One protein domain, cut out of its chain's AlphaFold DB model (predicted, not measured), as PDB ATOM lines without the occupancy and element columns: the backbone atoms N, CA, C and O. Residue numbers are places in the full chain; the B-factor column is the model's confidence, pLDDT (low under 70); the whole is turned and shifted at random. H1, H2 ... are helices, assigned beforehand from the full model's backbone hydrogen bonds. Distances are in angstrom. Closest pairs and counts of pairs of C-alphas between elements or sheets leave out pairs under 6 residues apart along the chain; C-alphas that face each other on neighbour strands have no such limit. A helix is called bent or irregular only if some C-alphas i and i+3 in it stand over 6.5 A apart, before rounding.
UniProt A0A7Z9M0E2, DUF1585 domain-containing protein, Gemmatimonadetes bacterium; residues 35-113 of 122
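Overview. This is residues 35 to 113 of the 122 residues of the protein "DUF1585 domain-containing protein" of Gemmatimonadetes bacterium (UniProt A0A7Z9M0E2). H2 crosses a helical hairpin of H3 and H4 that packs on it, and this small body of three helices is drawn out into a rod by a helix at each end. Residues 35 to 40 of H1 stick out at one end; residues 105 to 113, of which 105 to 112 belong to H5, stick out at the other. The printed part has 79 residues with five named helices, H1 to H5 in order, and no named strand: all helix. It is only just loose, close to compact, with a radius of gyration of the C-alphas of 14.3 A and spans of 52 by 23 by 22 A.

Arrangement. H1, residues 35 to 42, is close to but not clearly touching H2, residues 45 to 61; their closest C-alphas, of Leu 41 and Leu 48, are 6.4 A apart. H2 is the hub, touching three helices. H3, residues 67 to 82, touches H2 with residues 73 to 77 alone, opposite ways at a steep tilt of 58 degrees; the closest C-alphas are those of Thr 53 and Val 73, 5.9 A. H4, residues 87 to 95, forms a hairpin with H3, at a shallow tilt of 34 degrees, only just short of steep; the closest C-alphas are those of Ala 80 and Ser 89, 5.1 A. H5, residues 98 to 112, touches H2 with residues 99 to 103 alone, the same way at a shallow tilt of 14 degrees; the closest C-alphas are those of Leu 61 and Phe 100, 6.1 A. H2 touches H4 with residues 53 to 60 alone, the closest C-alphas being those of Met 57 and Val 94, 6.2 A. Every O i to N i+4 pair is within hydrogen-bond range in H1, H2, H4 and H5, and 10 of 12 are in H3.

Along the chain. H1 begins at C-alpha 35, (10.515, 3.747, -134.284). H2 is 23.6 A long, H3 24.0 A and H5 21.0 A. H3 is only just irregular, C-alphas 68 and 71 being 6.8 A apart. H5 ends at C-alpha 112, (-5.366, 20.017, -177.267).

Size, cuts and confidence. The C-alphas of Glu 36 and Gly 113, the two farthest apart, are 52.2 A apart. The printed part has no cut, and the four links are tight. pLDDT is under 70 at residues 35 to 45 and 113.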
ATOM      1  N   ALA A  35      11.527   4.750-134.608       50.16
ATOM      2  CA  ALA A  35      10.515   3.747-134.284       50.16
ATOM      3  C   ALA A  35       9.517   4.260-133.233       50.16
ATOM      4  O   ALA A  35       8.314   4.124-133.416       50.16
ATOM      5  N   GLU A  36       9.994   4.938-132.187       52.06
ATOM      6  CA  GLU A  36       9.127   5.576-131.188       52.06
ATOM      7  C   GLU A  36       8.313   6.731-131.783       52.06
ATOM      8  O   GLU A  36       7.190   6.980-131.346       52.06
ATOM      9  N   LEU A  37       8.850   7.424-132.797       52.69
ATOM     10  CA  LEU A  37       8.120   8.463-133.525       52.69
ATOM     11  C   LEU A  37       6.992   7.835-134.329       52.69
ATOM     12  O   LEU A  37       5.863   8.311-134.272       52.69
ATOM     13  N   VAL A  38       7.277   6.740-135.032       56.34
ATOM     14  CA  VAL A  38       6.261   5.958-135.736       56.34
ATOM     15  C   VAL A  38       5.195   5.465-134.754       56.34
ATOM     16  O   VAL A  38       4.016   5.696-135.002       56.34
ATOM     17  N   ASP A  39       5.567   4.914-133.601       61.72
ATOM     18  CA  ASP A  39       4.613   4.463-132.581       61.72
ATOM     19  C   ASP A  39       3.781   5.611-131.987       61.72
ATOM     20  O   ASP A  39       2.574   5.471-131.776       61.72
ATOM     21  N   ALA A  40       4.386   6.773-131.732       58.84
ATOM     22  CA  ALA A  40       3.683   7.962-131.252       58.84
ATOM     23  C   ALA A  40       2.712   8.526-132.304       58.84
ATOM     24  O   ALA A  40       1.597   8.935-131.971       58.84
ATOM     25  N   LEU A  41       3.099   8.493-133.581       54.50
ATOM     26  CA  LEU A  41       2.246   8.870-134.704       54.50
ATOM     27  C   LEU A  41       1.093   7.864-134.888       54.50
ATOM     28  O   LEU A  41      -0.047   8.277-135.104       54.50
ATOM     29  N   LEU A  42       1.344   6.563-134.706       63.62
ATOM     30  CA  LEU A  42       0.327   5.505-134.753       63.62
ATOM     31  C   LEU A  42      -0.685   5.592-133.598       63.62
ATOM     32  O   LEU A  42      -1.845   5.224-133.776       63.62
ATOM     33  N   LYS A  43      -0.302   6.152-132.440       67.56
ATOM     34  CA  LYS A  43      -1.226   6.458-131.328       67.56
ATOM     35  C   LYS A  43      -2.216   7.586-131.650       67.56
ATOM     36  O   LYS A  43      -3.209   7.743-130.940       67.56
ATOM     37  N   ARG A  44      -1.973   8.380-132.701       61.16
ATOM     38  CA  ARG A  44      -2.834   9.496-133.132       61.16
ATOM     39  C   ARG A  44      -3.215   9.342-134.611       61.16
ATOM     40  O   ARG A  44      -2.840  10.187-135.430       61.16
ATOM     41  N   PRO A  45      -4.008   8.312-134.965       69.69
ATOM     42  CA  PRO A  45      -4.268   7.980-136.360       69.69
ATOM     43  C   PRO A  45      -4.967   9.126-137.091       69.69
ATOM     44  O   PRO A  45      -4.585   9.461-138.201       69.69
ATOM     45  N   ILE A  46      -5.931   9.810-136.466       78.00
ATOM     46  CA  ILE A  46      -6.731  10.823-137.170       78.00
ATOM     47  C   ILE A  46      -5.900  12.054-137.597       78.00
ATOM     48  O   ILE A  46      -5.953  12.392-138.782       78.00
ATOM     49  N   PRO A  47      -5.142  12.746-136.714       82.12
ATOM     50  CA  PRO A  47      -4.303  13.871-137.139       82.12
ATOM     51  C   PRO A  47      -3.239  13.479-138.168       82.12
ATOM     52  O   PRO A  47      -3.065  14.193-139.155       82.12
ATOM     53  N   LEU A  48      -2.581  12.329-137.979       83.69
ATOM     54  CA  LEU A  48      -1.572  11.819-138.910       83.69
ATOM     55  C   LEU A  48      -2.173  11.554-140.292       83.69
ATOM     56  O   LEU A  48      -1.666  12.034-141.300       83.69
ATOM     57  N   VAL A  49      -3.274  10.808-140.338       87.06
ATOM     58  CA  VAL A  49      -3.942  10.394-141.576       87.06
ATOM     59  C   VAL A  49      -4.486  11.602-142.329       87.06
ATOM     60  O   VAL A  49      -4.397  11.652-143.557       87.06
ATOM     61  N   ARG A  50      -5.010  12.605-141.617       90.44
ATOM     62  CA  ARG A  50      -5.436  13.869-142.230       90.44
ATOM     63  C   ARG A  50      -4.258  14.623-142.827       90.44
ATOM     64  O   ARG A  50      -4.325  14.961-144.001       90.44
ATOM     65  N   ASN A  51      -3.172  14.807-142.076       89.94
ATOM     66  CA  ASN A  51      -1.995  15.509-142.583       89.94
ATOM     67  C   ASN A  51      -1.358  14.786-143.783       89.94
ATOM     68  O   ASN A  51      -1.012  15.411-144.782       89.94
ATOM     69  N   PHE A  52      -1.276  13.455-143.729       89.25
ATOM     70  CA  PHE A  52      -0.840  12.641-144.861       89.25
ATOM     71  C   PHE A  52      -1.726  12.863-146.094       89.25
ATOM     72  O   PHE A  52      -1.220  13.088-147.192       89.25
ATOM     73  N   THR A  53      -3.047  12.858-145.907       93.44
ATOM     74  CA  THR A  53      -4.016  13.085-146.987       93.44
ATOM     75  C   THR A  53      -3.891  14.494-147.575       93.44
ATOM     76  O   THR A  53      -3.938  14.648-148.793       93.44
ATOM     77  N   GLU A  54      -3.689  15.517-146.741       95.31
ATOM     78  CA  GLU A  54      -3.453  16.898-147.182       95.31
ATOM     79  C   GLU A  54      -2.190  17.005-148.036       95.31
ATOM     80  O   GLU A  54      -2.243  17.545-149.138       95.31
ATOM     81  N   ASN A  55      -1.069  16.444-147.577       92.75
ATOM     82  CA  ASN A  55       0.192  16.475-148.320       92.75
ATOM     83  C   ASN A  55       0.093  15.713-149.647       92.75
ATOM     84  O   ASN A  55       0.553  16.200-150.682       92.75
ATOM     85  N   LEU A  56      -0.553  14.543-149.639       92.19
ATOM     86  CA  LEU A  56      -0.780  13.758-150.849       92.19
ATOM     87  C   LEU A  56      -1.635  14.528-151.859       92.19
ATOM     88  O   LEU A  56      -1.315  14.568-153.048       92.19
ATOM     89  N   MET A  57      -2.712  15.157-151.392       94.00
ATOM     90  CA  MET A  57      -3.589  15.931-152.257       94.00
ATOM     91  C   MET A  57      -2.896  17.206-152.755       94.00
ATOM     92  O   MET A  57      -3.033  17.538-153.929       94.00
ATOM     93  N   ALA A  58      -2.081  17.871-151.930       92.31
ATOM     94  CA  ALA A  58      -1.290  19.029-152.348       92.31
ATOM     95  C   ALA A  58      -0.345  18.666-153.498       92.31
ATOM     96  O   ALA A  58      -0.275  19.371-154.507       92.31
ATOM     97  N   TYR A  59       0.333  17.524-153.371       89.69
ATOM     98  CA  TYR A  59       1.217  17.002-154.404       89.69
ATOM     99  C   TYR A  59       0.452  16.662-155.690       89.69
ATOM    100  O   TYR A  59       0.811  17.130-156.769       89.69
ATOM    101  N   ALA A  60      -0.653  15.918-155.584       89.38
ATOM    102  CA  ALA A  60      -1.465  15.527-156.736       89.38
ATOM    103  C   ALA A  60      -2.070  16.737-157.472       89.38
ATOM    104  O   ALA A  60      -2.099  16.795-158.707       89.38
ATOM    105  N   LEU A  61      -2.521  17.743-156.721       90.12
ATOM    106  CA  LEU A  61      -3.096  18.966-157.267       90.12
ATOM    107  C   LEU A  61      -2.028  19.976-157.703       90.12
ATOM    108  O   LEU A  61      -2.301  20.796-158.573       90.12
ATOM    109  N   GLY A  62      -0.786  19.869-157.229       87.88
ATOM    110  CA  GLY A  62       0.279  20.834-157.524       87.88
ATOM    111  C   GLY A  62      -0.001  22.225-156.945       87.88
ATOM    112  O   GLY A  62       0.510  23.218-157.451       87.88
ATOM    113  N   ARG A  63      -0.852  22.302-155.916       91.69
ATOM    114  CA  ARG A  63      -1.220  23.535-155.214       91.69
ATOM    115  C   ARG A  63      -1.379  23.263-153.727       91.69
ATOM    116  O   ARG A  63      -1.558  22.121-153.311       91.69
ATOM    117  N   ARG A  64      -1.363  24.326-152.928       90.94
ATOM    118  CA  ARG A  64      -1.701  24.234-151.505       90.94
ATOM    119  C   ARG A  64      -3.163  23.813-151.329       90.94
ATOM    120  O   ARG A  64      -4.011  24.119-152.168       90.94
ATOM    121  N   ILE A  65      -3.412  23.103-150.234       93.06
ATOM    122  CA  ILE A  65      -4.748  22.707-149.787       93.06
ATOM    123  C   ILE A  65      -5.396  23.887-149.087       93.06
ATOM    124  O   ILE A  65      -4.777  24.525-148.236       93.06
ATOM    125  N   GLU A  66      -6.641  24.149-149.448       92.31
ATOM    126  CA  GLU A  66      -7.429  25.257-148.932       92.31
ATOM    127  C   GLU A  66      -8.576  24.758-148.051       92.31
ATOM    128  O   GLU A  66      -8.869  23.565-147.961       92.31
ATOM    129  N   TYR A  67      -9.276  25.675-147.385       93.19
ATOM    130  CA  TYR A  67     -10.384  25.304-146.498       93.19
ATOM    131  C   TYR A  67     -11.480  24.483-147.207       93.19
ATOM    132  O   TYR A  67     -12.047  23.563-146.616       93.19
ATOM    133  N   TYR A  68     -11.757  24.768-148.482       92.12
ATOM    134  CA  TYR A  68     -12.779  24.056-149.258       92.12
ATOM    135  C   TYR A  68     -12.385  22.619-149.631       92.12
ATOM    136  O   TYR A  68     -13.251  21.822-149.975       92.12
ATOM    137  N   ASP A  69     -11.106  22.259-149.515       94.69
ATOM    138  CA  ASP A  69     -10.597  20.907-149.755       94.69
ATOM    139  C   ASP A  69     -10.757  19.993-148.523       94.69
ATOM    140  O   ASP A  69     -10.733  18.763-148.615       94.69
ATOM    141  N   GLN A  70     -10.952  20.585-147.343       95.44
ATOM    142  CA  GLN A  70     -11.036  19.875-146.067       95.44
ATOM    143  C   GLN A  70     -12.157  18.815-145.979       95.44
ATOM    144  O   GLN A  70     -11.946  17.787-145.328       95.44
ATOM    145  N   PRO A  71     -13.348  18.990-146.591       96.56
ATOM    146  CA  PRO A  71     -14.344  17.922-146.674       96.56
ATOM    147  C   PRO A  71     -13.810  16.666-147.372       96.56
ATOM    148  O   PRO A  71     -13.970  15.572-146.828       96.56
ATOM    149  N   VAL A  72     -13.109  16.831-148.499       96.25
ATOM    150  CA  VAL A  72     -12.519  15.733-149.279       96.25
ATOM    151  C   VAL A  72     -11.424  15.038-148.473       96.25
ATOM    152  O   VAL A  72     -11.431  13.818-148.343       96.25
ATOM    153  N   VAL A  73     -10.539  15.805-147.829       95.62
ATOM    154  CA  VAL A  73      -9.500  15.266-146.931       95.62
ATOM    155  C   VAL A  73     -10.112  14.369-145.851       95.62
ATOM    156  O   VAL A  73      -9.650  13.250-145.618       95.62
ATOM    157  N   ARG A  74     -11.186  14.828-145.195       95.19
ATOM    158  CA  ARG A  74     -11.879  14.048-144.156       95.19
ATOM    159  C   ARG A  74     -12.542  12.792-144.710       95.19
ATOM    160  O   ARG A  74     -12.567  11.775-144.018       95.19
ATOM    161  N   GLU A  75     -13.099  12.858-145.912       96.56
ATOM    162  CA  GLU A  75     -13.737  11.717-146.564       96.56
ATOM    163  C   GLU A  75     -12.725  10.636-146.953       96.56
ATOM    164  O   GLU A  75     -12.943   9.457-146.653       96.56
ATOM    165  N   ILE A  76     -11.596  11.031-147.544       94.50
ATOM    166  CA  ILE A  76     -10.508  10.117-147.899       94.50
ATOM    167  C   ILE A  76      -9.953   9.457-146.635       94.50
ATOM    168  O   ILE A  76      -9.854   8.234-146.589       94.50
ATOM    169  N   ALA A  77      -9.677  10.237-145.584       91.62
ATOM    170  CA  ALA A  77      -9.198   9.716-144.304       91.62
ATOM    171  C   ALA A  77     -10.166   8.687-143.693       91.62
ATOM    172  O   ALA A  77      -9.747   7.600-143.298       91.62
ATOM    173  N   ARG A  78     -11.473   8.988-143.673       93.12
ATOM    174  CA  ARG A  78     -12.514   8.075-143.169       93.12
ATOM    175  C   ARG A  78     -12.625   6.805-144.015       93.12
ATOM    176  O   ARG A  78     -12.880   5.723-143.494       93.12
ATOM    177  N   THR A  79     -12.480   6.925-145.330       92.31
ATOM    178  CA  THR A  79     -12.519   5.776-146.244       92.31
ATOM    179  C   THR A  79     -11.283   4.901-146.071       92.31
ATOM    180  O   THR A  79     -11.395   3.680-146.051       92.31
ATOM    181  N   ALA A  80     -10.111   5.511-145.897       87.88
ATOM    182  CA  ALA A  80      -8.883   4.794-145.608       87.88
ATOM    183  C   ALA A  80      -8.964   4.055-144.270       87.88
ATOM    184  O   ALA A  80      -8.617   2.884-144.233       87.88
ATOM    185  N   GLU A  81      -9.499   4.677-143.218       88.56
ATOM    186  CA  GLU A  81      -9.732   4.033-141.916       88.56
ATOM    187  C   GLU A  81     -10.590   2.764-142.038       88.56
ATOM    188  O   GLU A  81     -10.211   1.711-141.533       88.56
ATOM    189  N   LYS A  82     -11.697   2.821-142.794       90.38
ATOM    190  CA  LYS A  82     -12.543   1.643-143.078       90.38
ATOM    191  C   LYS A  82     -11.816   0.534-143.843       90.38
ATOM    192  O   LYS A  82     -12.231  -0.616-143.783       90.38
ATOM    193  N   ASN A  83     -10.763   0.892-144.567       86.88
ATOM    194  CA  ASN A  83      -9.947  -0.003-145.377       86.88
ATOM    195  C   ASN A  83      -8.571  -0.237-144.737       86.88
ATOM    196  O   ASN A  83      -7.585  -0.355-145.467       86.88
ATOM    197  N   GLU A  84      -8.486  -0.230-143.402       83.94
ATOM    198  CA  GLU A  84      -7.265  -0.537-142.638       83.94
ATOM    199  C   GLU A  84      -6.060   0.327-143.046       83.94
ATOM    200  O   GLU A  84      -4.919  -0.126-143.099       83.94
ATOM    201  N   TYR A  85      -6.324   1.586-143.398       82.31
ATOM    202  CA  TYR A  85      -5.338   2.575-143.836       82.31
ATOM    203  C   TYR A  85      -4.491   2.138-145.042       82.31
ATOM    204  O   TYR A  85      -3.376   2.623-145.239       82.31
ATOM    205  N   ARG A  86      -5.017   1.258-145.904       81.12
ATOM    206  CA  ARG A  86      -4.322   0.847-147.133       81.12
ATOM    207  C   ARG A  86      -3.996   2.055-148.012       81.12
ATOM    208  O   ARG A  86      -4.889   2.829-148.358       81.12
ATOM    209  N   LEU A  87      -2.742   2.149-148.465       80.69
ATOM    210  CA  LEU A  87      -2.260   3.232-149.335       80.69
ATOM    211  C   LEU A  87      -3.143   3.429-150.582       80.69
ATOM    212  O   LEU A  87      -3.450   4.557-150.965       80.69
ATOM    213  N   SER A  88      -3.619   2.329-151.174       84.44
ATOM    214  CA  SER A  88      -4.524   2.351-152.328       84.44
ATOM    215  C   SER A  88      -5.808   3.144-152.072       84.44
ATOM    216  O   SER A  88      -6.322   3.765-152.993       84.44
ATOM    217  N   SER A  89      -6.320   3.158-150.838       89.88
ATOM    218  CA  SER A  89      -7.529   3.907-150.472       89.88
ATOM    219  C   SER A  89      -7.314   5.415-150.563       89.88
ATOM    220  O   SER A  89      -8.197   6.130-151.027       89.88
ATOM    221  N   PHE A  90      -6.128   5.891-150.179       90.38
ATOM    222  CA  PHE A  90      -5.764   7.302-150.292       90.38
ATOM    223  C   PHE A  90      -5.615   7.720-151.749       90.38
ATOM    224  O   PHE A  90      -6.220   8.701-152.170       90.38
ATOM    225  N   ILE A  91      -4.867   6.936-152.530       89.12
ATOM    226  CA  ILE A  91      -4.650   7.204-153.956       89.12
ATOM    227  C   ILE A  91      -5.991   7.223-154.695       89.12
ATOM    228  O   ILE A  91      -6.289   8.187-155.394       89.12
ATOM    229  N   LEU A  92      -6.832   6.199-154.495       95.12
ATOM    230  CA  LEU A  92      -8.163   6.129-155.103       95.12
ATOM    231  C   LEU A  92      -9.051   7.305-154.684       95.12
ATOM    232  O   LEU A  92      -9.788   7.831-155.513       95.12
ATOM    233  N   GLY A  93      -8.982   7.721-153.419       95.62
ATOM    234  CA  GLY A  93      -9.713   8.882-152.922       95.62
ATOM    235  C   GLY A  93      -9.292  10.178-153.612       95.62
ATOM    236  O   GLY A  93     -10.142  10.939-154.066       95.62
ATOM    237  N   VAL A  94      -7.984  10.398-153.769       95.06
ATOM    238  CA  VAL A  94      -7.451  11.585-154.447       95.06
ATOM    239  C   VAL A  94      -7.840  11.599-155.923       95.06
ATOM    240  O   VAL A  94      -8.377  12.602-156.387       95.06
ATOM    241  N   ILE A  95      -7.650  10.497-156.661       94.88
ATOM    242  CA  ILE A  95      -7.968  10.478-158.102       94.88
ATOM    243  C   ILE A  95      -9.471  10.603-158.393       94.88
ATOM    244  O   ILE A  95      -9.861  11.022-159.481       94.88
ATOM    245  N   ARG A  96     -10.321  10.218-157.433       94.94
ATOM    246  CA  ARG A  96     -11.781  10.342-157.527       94.94
ATOM    247  C   ARG A  96     -12.301  11.706-157.082       94.94
ATOM    248  O   ARG A  96     -13.484  11.956-157.260       94.94
ATOM    249  N   SER A  97     -11.455  12.563-156.514       94.62
ATOM    250  CA  SER A  97     -11.868  13.900-156.088       94.62
ATOM    251  C   SER A  97     -12.130  14.822-157.280       94.62
ATOM    252  O   SER A  97     -11.371  14.825-158.256       94.62
ATOM    253  N   ASP A  98     -13.153  15.668-157.158       92.06
ATOM    254  CA  ASP A  98     -13.495  16.667-158.176       92.06
ATOM    255  C   ASP A  98     -12.307  17.589-158.474       92.06
ATOM    256  O   ASP A  98     -11.991  17.853-159.632       92.06
ATOM    257  N   ALA A  99     -11.582  18.010-157.431       89.44
ATOM    258  CA  ALA A  99     -10.402  18.860-157.561       89.44
ATOM    259  C   ALA A  99      -9.333  18.244-158.482       89.44
ATOM    260  O   ALA A  99      -8.716  18.952-159.282       89.44
ATOM    261  N   PHE A 100      -9.119  16.928-158.397       92.38
ATOM    262  CA  PHE A 100      -8.148  16.233-159.236       92.38
ATOM    263  C   PHE A 100      -8.662  16.028-160.665       92.38
ATOM    264  O   PHE A 100      -7.924  16.253-161.626       92.38
ATOM    265  N   GLN A 101      -9.927  15.638-160.819       92.75
ATOM    266  CA  GLN A 101     -10.528  15.401-162.133       92.75
ATOM    267  C   GLN A 101     -10.647  16.690-162.952       92.75
ATOM    268  O   GLN A 101     -10.298  16.704-164.133       92.75
ATOM    269  N   MET A 102     -11.040  17.797-162.320       88.75
ATOM    270  CA  MET A 102     -11.094  19.111-162.963       88.75
ATOM    271  C   MET A 102      -9.705  19.596-163.391       88.75
ATOM    272  O   MET A 102      -9.552  20.100-164.501       88.75
ATOM    273  N   LYS A 103      -8.667  19.389-162.565       82.19
ATOM    274  CA  LYS A 103      -7.280  19.708-162.945       82.19
ATOM    275  C   LYS A 103      -6.845  18.944-164.197       82.19
ATOM    276  O   LYS A 103      -6.241  19.533-165.090       82.19
ATOM    277  N   GLN A 104      -7.139  17.644-164.270       78.06
ATOM    278  CA  GLN A 104      -6.803  16.849-165.452       78.06
ATOM    279  C   GLN A 104      -7.537  17.333-166.703       78.06
ATOM    280  O   GLN A 104      -6.920  17.420-167.760       78.06
ATOM    281  N   ALA A 105      -8.814  17.706-166.585       72.38
ATOM    282  CA  ALA A 105      -9.569  18.266-167.703       72.38
ATOM    283  C   ALA A 105      -8.943  19.574-168.229       72.38
ATOM    284  O   ALA A 105      -8.816  19.744-169.440       72.38
ATOM    285  N   VAL A 106      -8.486  20.462-167.336       75.31
ATOM    286  CA  VAL A 106      -7.770  21.695-167.717       75.31
ATOM    287  C   VAL A 106      -6.461  21.380-168.445       75.31
ATOM    288  O   VAL A 106      -6.185  21.970-169.486       75.31
ATOM    289  N   LEU A 107      -5.668  20.428-167.942       71.25
ATOM    290  CA  LEU A 107      -4.421  20.013-168.599       71.25
ATOM    291  C   LEU A 107      -4.673  19.382-169.976       71.25
ATOM    292  O   LEU A 107      -3.948  19.680-170.921       71.25
ATOM    293  N   ALA A 108      -5.711  18.553-170.105       72.94
ATOM    294  CA  ALA A 108      -6.097  17.946-171.378       72.94
ATOM    295  C   ALA A 108      -6.555  19.004-172.397       72.94
ATOM    296  O   ALA A 108      -6.166  18.949-173.560       72.94
ATOM    297  N   SER A 109      -7.323  20.003-171.952       70.56
ATOM    298  CA  SER A 109      -7.719  21.154-172.772       70.56
ATOM    299  C   SER A 109      -6.516  21.990-173.222       70.56
ATOM    300  O   SER A 109      -6.470  22.392-174.381       70.56
ATOM    301  N   ALA A 110      -5.542  22.234-172.341       74.25
ATOM    302  CA  ALA A 110      -4.329  22.975-172.682       74.25
ATOM    303  C   ALA A 110      -3.449  22.219-173.692       74.25
ATOM    304  O   ALA A 110      -2.883  22.836-174.588       74.25
ATOM    305  N   ALA A 111      -3.366  20.889-173.581       72.06
ATOM    306  CA  ALA A 111      -2.633  20.056-174.533       72.06
ATOM    307  C   ALA A 111      -3.294  20.018-175.925       72.06
ATOM    308  O   ALA A 111      -2.588  19.980-176.926       72.06
ATOM    309  N   ALA A 112      -4.628  20.063-176.001       73.56
ATOM    310  CA  ALA A 112      -5.366  20.017-177.267       73.56
ATOM    311  C   ALA A 112      -5.386  21.351-178.043       73.56
ATOM    312  O   ALA A 112      -5.649  21.351-179.239       73.56
ATOM    313  N   GLY A 113      -5.130  22.487-177.384       64.62
ATOM    314  CA  GLY A 113      -5.166  23.820-178.007       64.62
ATOM    315  C   GLY A 113      -3.841  24.304-178.612       64.62
ATOM    316  O   GLY A 113      -3.770  25.449-179.044       64.62
TER     317      GLY A 113